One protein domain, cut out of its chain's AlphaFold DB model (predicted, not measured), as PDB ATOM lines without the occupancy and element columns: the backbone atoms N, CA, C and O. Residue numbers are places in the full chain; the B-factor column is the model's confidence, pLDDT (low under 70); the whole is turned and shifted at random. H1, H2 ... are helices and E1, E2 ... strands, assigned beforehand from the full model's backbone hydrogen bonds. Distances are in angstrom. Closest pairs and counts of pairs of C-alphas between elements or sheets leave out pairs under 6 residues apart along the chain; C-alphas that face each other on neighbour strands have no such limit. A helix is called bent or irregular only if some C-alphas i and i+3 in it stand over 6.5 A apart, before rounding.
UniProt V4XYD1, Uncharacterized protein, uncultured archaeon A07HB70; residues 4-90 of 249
ATOM      1  N   ARG A   4     -12.751  27.934  44.537       89.50
ATOM      2  CA  ARG A   4     -11.440  28.595  44.671       89.50
ATOM      3  C   ARG A   4     -11.502  29.828  45.570       89.50
ATOM      4  O   ARG A   4     -10.702  29.937  46.493       89.50
ATOM      5  N   ILE A   5     -12.442  30.739  45.315       93.12
ATOM      6  CA  ILE A   5     -12.533  31.993  46.072       93.12
ATOM      7  C   ILE A   5     -12.770  31.701  47.554       93.12
ATOM      8  O   ILE A   5     -11.983  32.124  48.398       93.12
ATOM      9  N   ARG A   6     -13.787  30.889  47.863       92.19
ATOM     10  CA  ARG A   6     -14.112  30.499  49.238       92.19
ATOM     11  C   ARG A   6     -12.959  29.764  49.924       92.19
ATOM     12  O   ARG A   6     -12.693  30.047  51.087       92.19
ATOM     13  N   VAL A   7     -12.274  28.852  49.232       92.62
ATOM     14  CA  VAL A   7     -11.123  28.112  49.779       92.62
ATOM     15  C   VAL A   7     -10.009  29.074  50.175       92.62
ATOM     16  O   VAL A   7      -9.571  29.039  51.321       92.62
ATOM     17  N   PHE A   8      -9.593  29.980  49.285       93.00
ATOM     18  CA  PHE A   8      -8.539  30.947  49.603       93.00
ATOM     19  C   PHE A   8      -8.963  31.924  50.707       93.00
ATOM     20  O   PHE A   8      -8.170  32.202  51.604       93.00
ATOM     21  N   GLU A   9     -10.204  32.414  50.689       95.06
ATOM     22  CA  GLU A   9     -10.699  33.309  51.738       95.06
ATOM     23  C   GLU A   9     -10.897  32.626  53.089       95.06
ATOM     24  O   GLU A   9     -10.794  33.295  54.110       95.06
ATOM     25  N   THR A  10     -11.180  31.325  53.130       92.56
ATOM     26  CA  THR A  10     -11.342  30.595  54.399       92.56
ATOM     27  C   THR A  10      -9.992  30.135  54.943       92.56
ATOM     28  O   THR A  10      -9.768  30.203  56.142       92.56
ATOM     29  N   ALA A  11      -9.076  29.701  54.072       91.38
ATOM     30  CA  ALA A  11      -7.784  29.154  54.481       91.38
ATOM     31  C   ALA A  11      -6.751  30.229  54.851       91.38
ATOM     32  O   ALA A  11      -5.909  29.991  55.712       91.38
ATOM     33  N   LEU A  12      -6.773  31.392  54.188       90.19
ATOM     34  CA  LEU A  12      -5.749  32.434  54.371       90.19
ATOM     35  C   LEU A  12      -6.198  33.602  55.247       90.19
ATOM     36  O   LEU A  12      -5.388  34.476  55.563       90.19
ATOM     37  N   ASN A  13      -7.472  33.641  55.626       93.50
ATOM     38  CA  ASN A  13      -7.966  34.631  56.562       93.50
ATOM     39  C   ASN A  13      -8.180  34.021  57.944       93.50
ATOM     40  O   ASN A  13      -8.547  32.861  58.078       93.50
ATOM     41  N   THR A  14      -8.037  34.855  58.965       89.19
ATOM     42  CA  THR A  14      -8.403  34.541  60.349       89.19
ATOM     43  C   THR A  14      -9.558  35.438  60.793       89.19
ATOM     44  O   THR A  14     -10.009  36.300  60.030       89.19
ATOM     45  N   GLU A  15     -10.035  35.259  62.025       85.69
ATOM     46  CA  GLU A  15     -11.023  36.159  62.638       85.69
ATOM     47  C   GLU A  15     -10.511  37.606  62.697       85.69
ATOM     48  O   GLU A  15     -11.248  38.540  62.394       85.69
ATOM     49  N   ASN A  16      -9.221  37.781  62.998       86.25
ATOM     50  CA  ASN A  16      -8.615  39.097  63.196       86.25
ATOM     51  C   ASN A  16      -8.011  39.686  61.913       86.25
ATOM     52  O   ASN A  16      -7.851  40.899  61.808       86.25
ATOM     53  N   VAL A  17      -7.660  38.850  60.927       89.50
ATOM     54  CA  VAL A  17      -6.917  39.288  59.737       89.50
ATOM     55  C   VAL A  17      -7.557  38.783  58.447       89.50
ATOM     56  O   VAL A  17      -7.584  37.584  58.173       89.50
ATOM     57  N   ARG A  18      -8.015  39.718  57.603       92.44
ATOM     58  CA  ARG A  18      -8.667  39.442  56.309       92.44
ATOM     59  C   ARG A  18      -7.807  39.939  55.138       92.44
ATOM     60  O   ARG A  18      -7.983  41.061  54.658       92.44
ATOM     61  N   LYS A  19      -6.865  39.107  54.680       92.06
ATOM     62  CA  LYS A  19      -5.958  39.395  53.552       92.06
ATOM     63  C   LYS A  19      -6.574  39.124  52.191       92.06
ATOM     64  O   LYS A  19      -6.434  39.954  51.287       92.06
ATOM     65  N   VAL A  20      -7.219  37.971  52.037       95.56
ATOM     66  CA  VAL A  20      -7.857  37.566  50.784       95.56
ATOM     67  C   VAL A  20      -9.300  38.011  50.825       95.56
ATOM     68  O   VAL A  20     -10.049  37.568  51.688       95.56
ATOM     69  N   ARG A  21      -9.668  38.944  49.954       95.56
ATOM     70  CA  ARG A  21     -11.026  39.491  49.887       95.56
ATOM     71  C   ARG A  21     -11.222  40.320  48.628       95.56
ATOM     72  O   ARG A  21     -10.247  40.735  47.987       95.56
ATOM     73  N   PHE A  22     -12.482  40.614  48.328       96.50
ATOM     74  CA  PHE A  22     -12.862  41.695  47.419       96.50
ATOM     75  C   PHE A  22     -12.163  43.018  47.823       96.50
ATOM     76  O   PHE A  22     -12.021  43.280  49.026       96.50
ATOM     77  N   PRO A  23     -11.634  43.812  46.871       95.62
ATOM     78  CA  PRO A  23     -10.914  45.048  47.187       95.62
ATOM     79  C   PRO A  23     -11.832  46.100  47.802       95.62
ATOM     80  O   PRO A  23     -13.008  46.149  47.472       95.62
ATOM     81  N   LYS A  24     -11.275  46.973  48.646       93.50
ATOM     82  CA  LYS A  24     -11.951  48.222  49.015       93.50
ATOM     83  C   LYS A  24     -12.027  49.141  47.797       93.50
ATOM     84  O   LYS A  24     -11.148  49.067  46.939       93.50
ATOM     85  N   GLU A  25     -13.033  49.998  47.774       94.00
ATOM     86  CA  GLU A  25     -13.087  51.134  46.859       94.00
ATOM     87  C   GLU A  25     -11.944  52.120  47.146       94.00
ATOM     88  O   GLU A  25     -11.485  52.244  48.289       94.00
ATOM     89  N   PHE A  26     -11.441  52.749  46.088       94.19
ATOM     90  CA  PHE A  26     -10.459  53.826  46.125       94.19
ATOM     91  C   PHE A  26     -10.563  54.626  44.822       94.19
ATOM     92  O   PHE A  26     -10.792  54.050  43.759       94.19
ATOM     93  N   GLU A  27     -10.334  55.929  44.905       92.81
ATOM     94  CA  GLU A  27     -10.425  56.870  43.783       92.81
ATOM     95  C   GLU A  27      -9.045  57.341  43.316       92.81
ATOM     96  O   GLU A  27      -8.867  57.771  42.175       92.81
ATOM     97  N   THR A  28      -8.042  57.260  44.194       95.56
ATOM     98  CA  THR A  28      -6.700  57.787  43.922       95.56
ATOM     99  C   THR A  28      -5.607  56.735  44.066       95.56
ATOM    100  O   THR A  28      -5.759  55.687  44.702       95.56
ATOM    101  N   THR A  29      -4.457  57.021  43.455       94.75
ATOM    102  CA  THR A  29      -3.283  56.147  43.562       94.75
ATOM    103  C   THR A  29      -2.721  56.171  44.984       94.75
ATOM    104  O   THR A  29      -2.267  55.151  45.498       94.75
ATOM    105  N   GLU A  30      -2.795  57.325  45.634       95.44
ATOM    106  CA  GLU A  30      -2.414  57.571  47.015       95.44
ATOM    107  C   GLU A  30      -3.249  56.714  47.972       95.44
ATOM    108  O   GLU A  30      -2.684  55.973  48.772       95.44
ATOM    109  N   GLU A  31      -4.576  56.693  47.815       96.88
ATOM    110  CA  GLU A  31      -5.458  55.820  48.599       96.88
ATOM    111  C   GLU A  31      -5.147  54.335  48.387       96.88
ATOM    112  O   GLU A  31      -5.191  53.539  49.329       96.88
ATOM    113  N   ALA A  32      -4.811  53.928  47.160       96.25
ATOM    114  CA  ALA A  32      -4.383  52.562  46.880       96.25
ATOM    115  C   ALA A  32      -3.079  52.206  47.621       96.25
ATOM    116  O   ALA A  32      -2.973  51.113  48.191       96.25
ATOM    117  N   VAL A  33      -2.105  53.121  47.646       95.25
ATOM    118  CA  VAL A  33      -0.855  52.978  48.410       95.25
ATOM    119  C   VAL A  33      -1.147  52.909  49.907       95.25
ATOM    120  O   VAL A  33      -0.679  51.977  50.562       95.25
ATOM    121  N   ASP A  34      -1.965  53.812  50.439       95.38
ATOM    122  CA  ASP A  34      -2.327  53.855  51.856       95.38
ATOM    123  C   ASP A  34      -3.073  52.591  52.288       95.38
ATOM    124  O   ASP A  34      -2.762  52.003  53.324       95.38
ATOM    125  N   ASN A  35      -3.985  52.082  51.459       95.25
ATOM    126  CA  ASN A  35      -4.684  50.823  51.708       95.25
ATOM    127  C   ASN A  35      -3.729  49.621  51.801       95.25
ATOM    128  O   ASN A  35      -3.947  48.725  52.622       95.25
ATOM    129  N   ILE A  36      -2.674  49.581  50.978       95.12
ATOM    130  CA  ILE A  36      -1.628  48.554  51.074       95.12
ATOM    131  C   ILE A  36      -0.775  48.795  52.320       95.12
ATOM    132  O   ILE A  36      -0.506  47.856  53.065       95.12
ATOM    133  N   ALA A  37      -0.358  50.038  52.562       93.62
ATOM    134  CA  ALA A  37       0.505  50.423  53.670       93.62
ATOM    135  C   ALA A  37      -0.160  50.234  55.041       93.62
ATOM    136  O   ALA A  37       0.540  49.938  56.006       93.62
ATOM    137  N   ALA A  38      -1.487  50.327  55.128       93.06
ATOM    138  CA  ALA A  38      -2.280  50.121  56.338       93.06
ATOM    139  C   ALA A  38      -2.801  48.681  56.500       93.06
ATOM    140  O   ALA A  38      -3.371  48.358  57.537       93.06
ATOM    141  N   ASP A  39      -2.613  47.796  55.510       93.88
ATOM    142  CA  ASP A  39      -3.086  46.408  55.597       93.88
ATOM    143  C   ASP A  39      -2.463  45.669  56.795       93.88
ATOM    144  O   ASP A  39      -1.299  45.864  57.134       93.88
ATOM    145  N   GLU A  40      -3.219  44.804  57.452       90.88
ATOM    146  CA  GLU A  40      -2.772  44.159  58.693       90.88
ATOM    147  C   GLU A  40      -1.496  43.321  58.478       90.88
ATOM    148  O   GLU A  40      -1.326  42.737  57.414       90.88
ATOM    149  N   THR A  41      -0.568  43.219  59.431       87.75
ATOM    150  CA  THR A  41       0.661  42.415  59.222       87.75
ATOM    151  C   THR A  41       0.509  41.046  59.880       87.75
ATOM    152  O   THR A  41       0.404  40.976  61.094       87.75
ATOM    153  N   ILE A  42       0.521  39.947  59.105       79.62
ATOM    154  CA  ILE A  42       0.379  38.590  59.682       79.62
ATOM    155  C   ILE A  42       1.674  38.152  60.368       79.62
ATOM    156  O   ILE A  42       1.669  37.799  61.540       79.62
ATOM    157  N   VAL A  43       2.786  38.151  59.628       82.19
ATOM    158  CA  VAL A  43       4.099  37.764  60.153       82.19
ATOM    159  C   VAL A  43       5.094  38.861  59.788       82.19
ATOM    160  O   VAL A  43       5.292  39.115  58.595       82.19
ATOM    161  N   PRO A  44       5.724  39.530  60.768       82.25
ATOM    162  CA  PRO A  44       6.805  40.452  60.475       82.25
ATOM    163  C   PRO A  44       7.987  39.655  59.920       82.25
ATOM    164  O   PRO A  44       8.507  38.748  60.565       82.25
ATOM    165  N   MET A  45       8.402  39.988  58.702       84.19
ATOM    166  CA  MET A  45       9.553  39.365  58.053       84.19
ATOM    167  C   MET A  45      10.705  40.366  57.971       84.19
ATOM    168  O   MET A  45      10.453  41.542  57.690       84.19
ATOM    169  N   PRO A  46      11.965  39.921  58.126       86.56
ATOM    170  CA  PRO A  46      13.112  40.741  57.778       86.56
ATOM    171  C   PRO A  46      12.998  41.253  56.336       86.56
ATOM    172  O   PRO A  46      12.585  40.540  55.410       86.56
ATOM    173  N   VAL A  47      13.349  42.519  56.154       86.31
ATOM    174  CA  VAL A  47      13.350  43.187  54.856       86.31
ATOM    175  C   VAL A  47      14.783  43.576  54.551       86.31
ATOM    176  O   VAL A  47      15.343  44.458  55.201       86.31
ATOM    177  N   GLU A  48      15.372  42.890  53.578       83.06
ATOM    178  CA  GLU A  48      16.673  43.268  53.042       83.06
ATOM    179  C   GLU A  48      16.553  44.605  52.317       83.06
ATOM    180  O   GLU A  48      15.579  44.869  51.611       83.06
ATOM    181  N   ARG A  49      17.548  45.464  52.521       79.88
ATOM    182  CA  ARG A  49      17.635  46.764  51.864       79.88
ATOM    183  C   ARG A  49      18.898  46.773  51.014       79.88
ATOM    184  O   ARG A  49      19.988  46.579  51.542       79.88
ATOM    185  N   GLY A  50      18.741  46.985  49.713       80.38
ATOM    186  CA  GLY A  50      19.845  47.258  48.795       80.38
ATOM    187  C   GLY A  50      20.002  48.755  48.497       80.38
ATOM    188  O   GLY A  50      19.444  49.612  49.184       80.38
ATOM    189  N   GLY A  51      20.783  49.073  47.461       80.00
ATOM    190  CA  GLY A  51      21.034  50.448  47.003       80.00
ATOM    191  C   GLY A  51      20.200  50.906  45.796       80.00
ATOM    192  O   GLY A  51      20.401  52.021  45.313       80.00
ATOM    193  N   ARG A  52      19.300  50.072  45.262       79.94
ATOM    194  CA  ARG A  52      18.467  50.402  44.092       79.94
ATOM    195  C   ARG A  52      17.281  51.279  44.493       79.94
ATOM    196  O   ARG A  52      16.924  51.385  45.662       79.94
ATOM    197  N   PHE A  53      16.630  51.908  43.512       83.50
ATOM    198  CA  PHE A  53      15.495  52.806  43.765       83.50
ATOM    199  C   PHE A  53      14.358  52.117  44.534       83.50
ATOM    200  O   PHE A  53      13.879  52.671  45.521       83.50
ATOM    201  N   GLY A  54      13.982  50.901  44.125       79.62
ATOM    202  CA  GLY A  54      12.941  50.114  44.790       79.62
ATOM    203  C   GLY A  54      13.254  49.780  46.253       79.62
ATOM    204  O   GLY A  54      12.339  49.711  47.072       79.62
ATOM    205  N   ASP A  55      14.536  49.691  46.622       84.56
ATOM    206  CA  ASP A  55      14.955  49.356  47.987       84.56
ATOM    207  C   ASP A  55      14.580  50.459  48.998       84.56
ATOM    208  O   ASP A  55      14.424  50.190  50.191       84.56
ATOM    209  N   LYS A  56      14.321  51.691  48.525       87.06
ATOM    210  CA  LYS A  56      13.747  52.776  49.346       87.06
ATOM    211  C   LYS A  56      12.344  52.448  49.865       87.06
ATOM    212  O   LYS A  56      11.928  52.997  50.881       87.06
ATOM    213  N   PHE A  57      11.638  51.543  49.193       89.56
ATOM    214  CA  PHE A  57      10.278  51.115  49.507       89.56
ATOM    215  C   PHE A  57      10.222  49.630  49.894       89.56
ATOM    216  O   PHE A  57       9.163  49.014  49.812       89.56
ATOM    217  N   ALA A  58      11.337  49.035  50.333       89.06
ATOM    218  CA  ALA A  58      11.441  47.589  50.546       89.06
ATOM    219  C   ALA A  58      10.371  47.022  51.510       89.06
ATOM    220  O   ALA A  58       9.853  45.927  51.287       89.06
ATOM    221  N   TYR A  59       9.963  47.772  52.545       89.75
ATOM    222  CA  TYR A  59       8.861  47.353  53.433       89.75
ATOM    223  C   TYR A  59       7.514  47.363  52.730       89.75
ATOM    224  O   TYR A  59       6.717  46.448  52.922       89.75
ATOM    225  N   PHE A  60       7.267  48.382  51.909       90.75
ATOM    226  CA  PHE A  60       6.057  48.460  51.110       90.75
ATOM    227  C   PHE A  60       6.004  47.308  50.103       90.75
ATOM    228  O   PHE A  60       4.991  46.627  50.029       90.75
ATOM    229  N   GLN A  61       7.108  47.007  49.411       88.25
ATOM    230  CA  GLN A  61       7.195  45.864  48.493       88.25
ATOM    231  C   GLN A  61       6.970  44.525  49.212       88.25
ATOM    232  O   GLN A  61       6.211  43.679  48.740       88.25
ATOM    233  N   ARG A  62       7.561  44.338  50.402       88.69
ATOM    234  CA  ARG A  62       7.294  43.154  51.237       88.69
ATOM    235  C   ARG A  62       5.812  43.061  51.600       88.69
ATOM    236  O   ARG A  62       5.219  41.988  51.482       88.69
ATOM    237  N   LYS A  63       5.213  44.175  52.026       89.62
ATOM    238  CA  LYS A  63       3.800  44.247  52.406       89.62
ATOM    239  C   LYS A  63       2.887  43.942  51.225       89.62
ATOM    240  O   LYS A  63       1.977  43.127  51.362       89.62
ATOM    241  N   HIS A  64       3.203  44.498  50.060       88.94
ATOM    242  CA  HIS A  64       2.536  44.256  48.785       88.94
ATOM    243  C   HIS A  64       2.495  42.765  48.416       88.94
ATOM    244  O   HIS A  64       1.437  42.242  48.057       88.94
ATOM    245  N   GLY A  65       3.593  42.034  48.641       88.06
ATOM    246  CA  GLY A  65       3.648  40.575  48.478       88.06
ATOM    247  C   GLY A  65       2.641  39.799  49.345       88.06
ATOM    248  O   GLY A  65       2.234  38.696  48.982       88.06
ATOM    249  N   THR A  66       2.177  40.395  50.447       90.69
ATOM    250  CA  THR A  66       1.165  39.835  51.366       90.69
ATOM    251  C   THR A  66      -0.200  40.530  51.280       90.69
ATOM    252  O   THR A  66      -1.077  40.278  52.106       90.69
ATOM    253  N   TYR A  67      -0.392  41.410  50.293       93.56
ATOM    254  CA  TYR A  67      -1.655  42.085  50.013       93.56
ATOM    255  C   TYR A  67      -2.442  41.285  48.967       93.56
ATOM    256  O   TYR A  67      -2.199  41.382  47.760       93.56
ATOM    257  N   TRP A  68      -3.364  40.435  49.424       95.00
ATOM    258  CA  TRP A  68      -3.971  39.389  48.592       95.00
ATOM    259  C   TRP A  68      -5.411  39.667  48.152       95.00
ATOM    260  O   TRP A  68      -6.223  38.747  48.107       95.00
ATOM    261  N   ARG A  69      -5.740  40.899  47.757       96.81
ATOM    262  CA  ARG A  69      -7.063  41.182  47.168       96.81
ATOM    263  C   ARG A  69      -7.265  40.440  45.847       96.81
ATOM    264  O   ARG A  69      -6.288  40.133  45.153       96.81
ATOM    265  N   TRP A  70      -8.522  40.155  45.515       96.62
ATOM    266  CA  TRP A  70      -8.882  39.538  44.235       96.62
ATOM    267  C   TRP A  70      -8.536  40.439  43.054       96.62
ATOM    268  O   TRP A  70      -7.933  39.978  42.095       96.62
ATOM    269  N   VAL A  71      -8.821  41.731  43.163       95.81
ATOM    270  CA  VAL A  71      -8.319  42.756  42.246       95.81
ATOM    271  C   VAL A  71      -7.407  43.647  43.068       95.81
ATOM    272  O   VAL A  71      -7.832  44.138  44.114       95.81
ATOM    273  N   ARG A  72      -6.136  43.790  42.684       95.69
ATOM    274  CA  ARG A  72      -5.180  44.554  43.497       95.69
ATOM    275  C   ARG A  72      -4.351  45.536  42.679       95.69
ATOM    276  O   ARG A  72      -3.872  45.159  41.610       95.69
ATOM    277  N   PRO A  73      -4.112  46.746  43.206       96.38
ATOM    278  CA  PRO A  73      -3.106  47.635  42.660       96.38
ATOM    279  C   PRO A  73      -1.705  47.081  42.925       96.38
ATOM    280  O   PRO A  73      -1.427  46.461  43.960       96.38
ATOM    281  N   VAL A  74      -0.820  47.293  41.960       94.69
ATOM    282  CA  VAL A  74       0.581  46.899  42.015       94.69
ATOM    283  C   VAL A  74       1.459  48.054  41.602       94.69
ATOM    284  O   VAL A  74       1.257  48.648  40.546       94.69
ATOM    285  N   PHE A  75       2.447  48.318  42.451       92.88
ATOM    286  CA  PHE A  75       3.440  49.360  42.276       92.88
ATOM    287  C   PHE A  75       4.813  48.720  42.219       92.88
ATOM    288  O   PHE A  75       5.181  47.955  43.112       92.88
ATOM    289  N   ASP A  76       5.556  49.027  41.167       87.62
ATOM    290  CA  ASP A  76       6.876  48.455  40.942       87.62
ATOM    291  C   ASP A  76       7.765  49.435  40.168       87.62
ATOM    292  O   ASP A  76       7.280  50.378  39.544       87.62
ATOM    293  N   GLY A  77       9.077  49.224  40.210       85.38
ATOM    294  CA  GLY A  77      10.044  50.028  39.477       85.38
ATOM    295  C   GLY A  77      11.472  49.829  39.972       85.38
ATOM    296  O   GLY A  77      11.804  50.150  41.115       85.38
ATOM    297  N   ALA A  78      12.355  49.364  39.084       83.06
ATOM    298  CA  ALA A  78      13.787  49.265  39.364       83.06
ATOM    299  C   ALA A  78      14.463  50.647  39.467       83.06
ATOM    300  O   ALA A  78      15.449  50.803  40.194       83.06
ATOM    301  N   THR A  79      13.925  51.650  38.764       87.81
ATOM    302  CA  THR A  79      14.356  53.053  38.778       87.81
ATOM    303  C   THR A  79      13.149  53.989  38.886       87.81
ATOM    304  O   THR A  79      12.005  53.575  38.705       87.81
ATOM    305  N   ARG A  80      13.396  55.284  39.133       87.94
ATOM    306  CA  ARG A  80      12.332  56.303  39.132       87.94
ATOM    307  C   ARG A  80      11.647  56.422  37.768       87.94
ATOM    308  O   ARG A  80      10.444  56.632  37.720       87.94
ATOM    309  N   SER A  81      12.406  56.304  36.678       92.31
ATOM    310  CA  SER A  81      11.872  56.398  35.315       92.31
ATOM    311  C   SER A  81      11.110  55.149  34.877       92.31
ATOM    312  O   SER A  81      10.308  55.238  33.958       92.31
ATOM    313  N   SER A  82      11.332  54.000  35.526       89.62
ATOM    314  CA  SER A  82      10.608  52.753  35.257       89.62
ATOM    315  C   SER A  82       9.479  52.481  36.262       89.62
ATOM    316  O   SER A  82       8.993  51.349  36.336       89.62
ATOM    317  N   ALA A  83       9.127  53.457  37.103       89.44
ATOM    318  CA  ALA A  83       8.064  53.302  38.088       89.44
ATOM    319  C   ALA A  83       6.708  53.175  37.380       89.44
ATOM    320  O   ALA A  83       6.388  53.975  36.504       89.44
ATOM    321  N   ASN A  84       5.924  52.164  37.748       91.38
ATOM    322  CA  ASN A  84       4.629  51.871  37.142       91.38
ATOM    323  C   ASN A  84       3.571  51.531  38.194       91.38
ATOM    324  O   ASN A  84       3.886  51.048  39.285       91.38
ATOM    325  N   ALA A  85       2.318  51.765  37.815       93.50
ATOM    326  CA  ALA A  85       1.130  51.315  38.517       93.50
ATOM    327  C   ALA A  85       0.306  50.441  37.566       93.50
ATOM    328  O   ALA A  85       0.122  50.788  36.399       93.50
ATOM    329  N   ARG A  86      -0.173  49.301  38.056       94.56
ATOM    330  CA  ARG A  86      -1.017  48.375  37.293       94.56
ATOM    331  C   ARG A  86      -2.036  47.700  38.199       94.56
ATOM    332  O   ARG A  86      -1.861  47.670  39.415       94.56
ATOM    333  N   ILE A  87      -3.066  47.111  37.605       94.31
ATOM    334  CA  ILE A  87      -4.024  46.262  38.312       94.31
ATOM    335  C   ILE A  87      -3.724  44.798  38.001       94.31
ATOM    336  O   ILE A  87      -3.596  44.410  36.844       94.31
ATOM    337  N   GLU A  88      -3.640  43.968  39.036       95.50
ATOM    338  CA  GLU A  88      -3.664  42.515  38.896       95.50
ATOM    339  C   GLU A  88      -5.085  42.001  39.140       95.50
ATOM    340  O   GLU A  88      -5.589  42.043  40.269       95.50
ATOM    341  N   PHE A  89      -5.719  41.487  38.084       93.88
ATOM    342  CA  PHE A  89      -7.035  40.855  38.132       93.88
ATOM    343  C   PHE A  89      -6.887  39.342  38.354       93.88
ATOM    344  O   PHE A  89      -6.564  38.581  37.447       93.88
ATOM    345  N   ARG A  90      -7.081  38.894  39.596       94.69
ATOM    346  CA  ARG A  90      -6.835  37.515  40.054       94.69
ATOM    347  C   ARG A  90      -8.072  36.598  40.176       94.69
ATOM    348  O   ARG A  90      -7.854  35.421  40.505       94.69
TER     349      ARG A  90
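What this domain is: This is residues 4 to 90 of the 249 residues of an uncharacterized protein of uncultured archaeon A07HB70 (UniProt V4XYD1). A hairpin of two strands, E1 and E2, has helices H2 and H3 over the E1 side, set at a steep angle to each other, while the short helix H1 sits off by itself at one end of the long axis. A wide loop, residues 38 to 52, joins H2 to H3. The printed part has 87 residues, with three named helices and two named strands in the order H1 H2 H3 E1 E2; the sheet is antiparallel. The class is mixed, helices and strands, with 42 residues, under half, in named elements. The whole is compact, with a radius of gyration of the C-alphas of 13.8 A, and spans 39 by 30 by 21 A.

Where its parts are: E1 is residues 71 to 76, 16.3 A long, and E2 is residues 84 to 89, 16.1 A, ending at C-alpha 89 (-7.035, 40.855, 38.132). H3, residues 53 to 65, is 17.7 A long and irregular: C-alphas 56 and 59 are 8.4 A apart. H2 is residues 29 to 37, 12.2 A. H1, residues 4 to 11, is 10.5 A long and begins at C-alpha 4 (-11.440, 28.595, 44.671).

How they stand to each other: E1 and E2 form an antiparallel hairpin at 154 degrees, with N 74 and O 86 within hydrogen-bond range at 2.8 A. The closest C-alphas of H2 and E1, Ala 32 and Pro 73, are 6.6 A apart; those of H3 and E1, Gly 54 and Asp 76, 7.4 A. H3 touches H2 with residues 60 to 64 alone, closest at the C-alphas of Ile 36 and His 64, 6.4 A, at a steep tilt of 65 degrees, the same way. H1 is apart from H2, H3, E1 and E2. Every O i to N i+4 pair is within hydrogen-bond range in H1 and H2; in H3, 6 of 9.

The domain as a whole: The two C-alphas farthest apart, Glu 15 and Ser 81, are 41.0 A apart. The printed part has no cut. The links H1 to H2 and H2 to H3 are long. Mean pLDDT of the printed part is 90.6, and no printed residue is under 70.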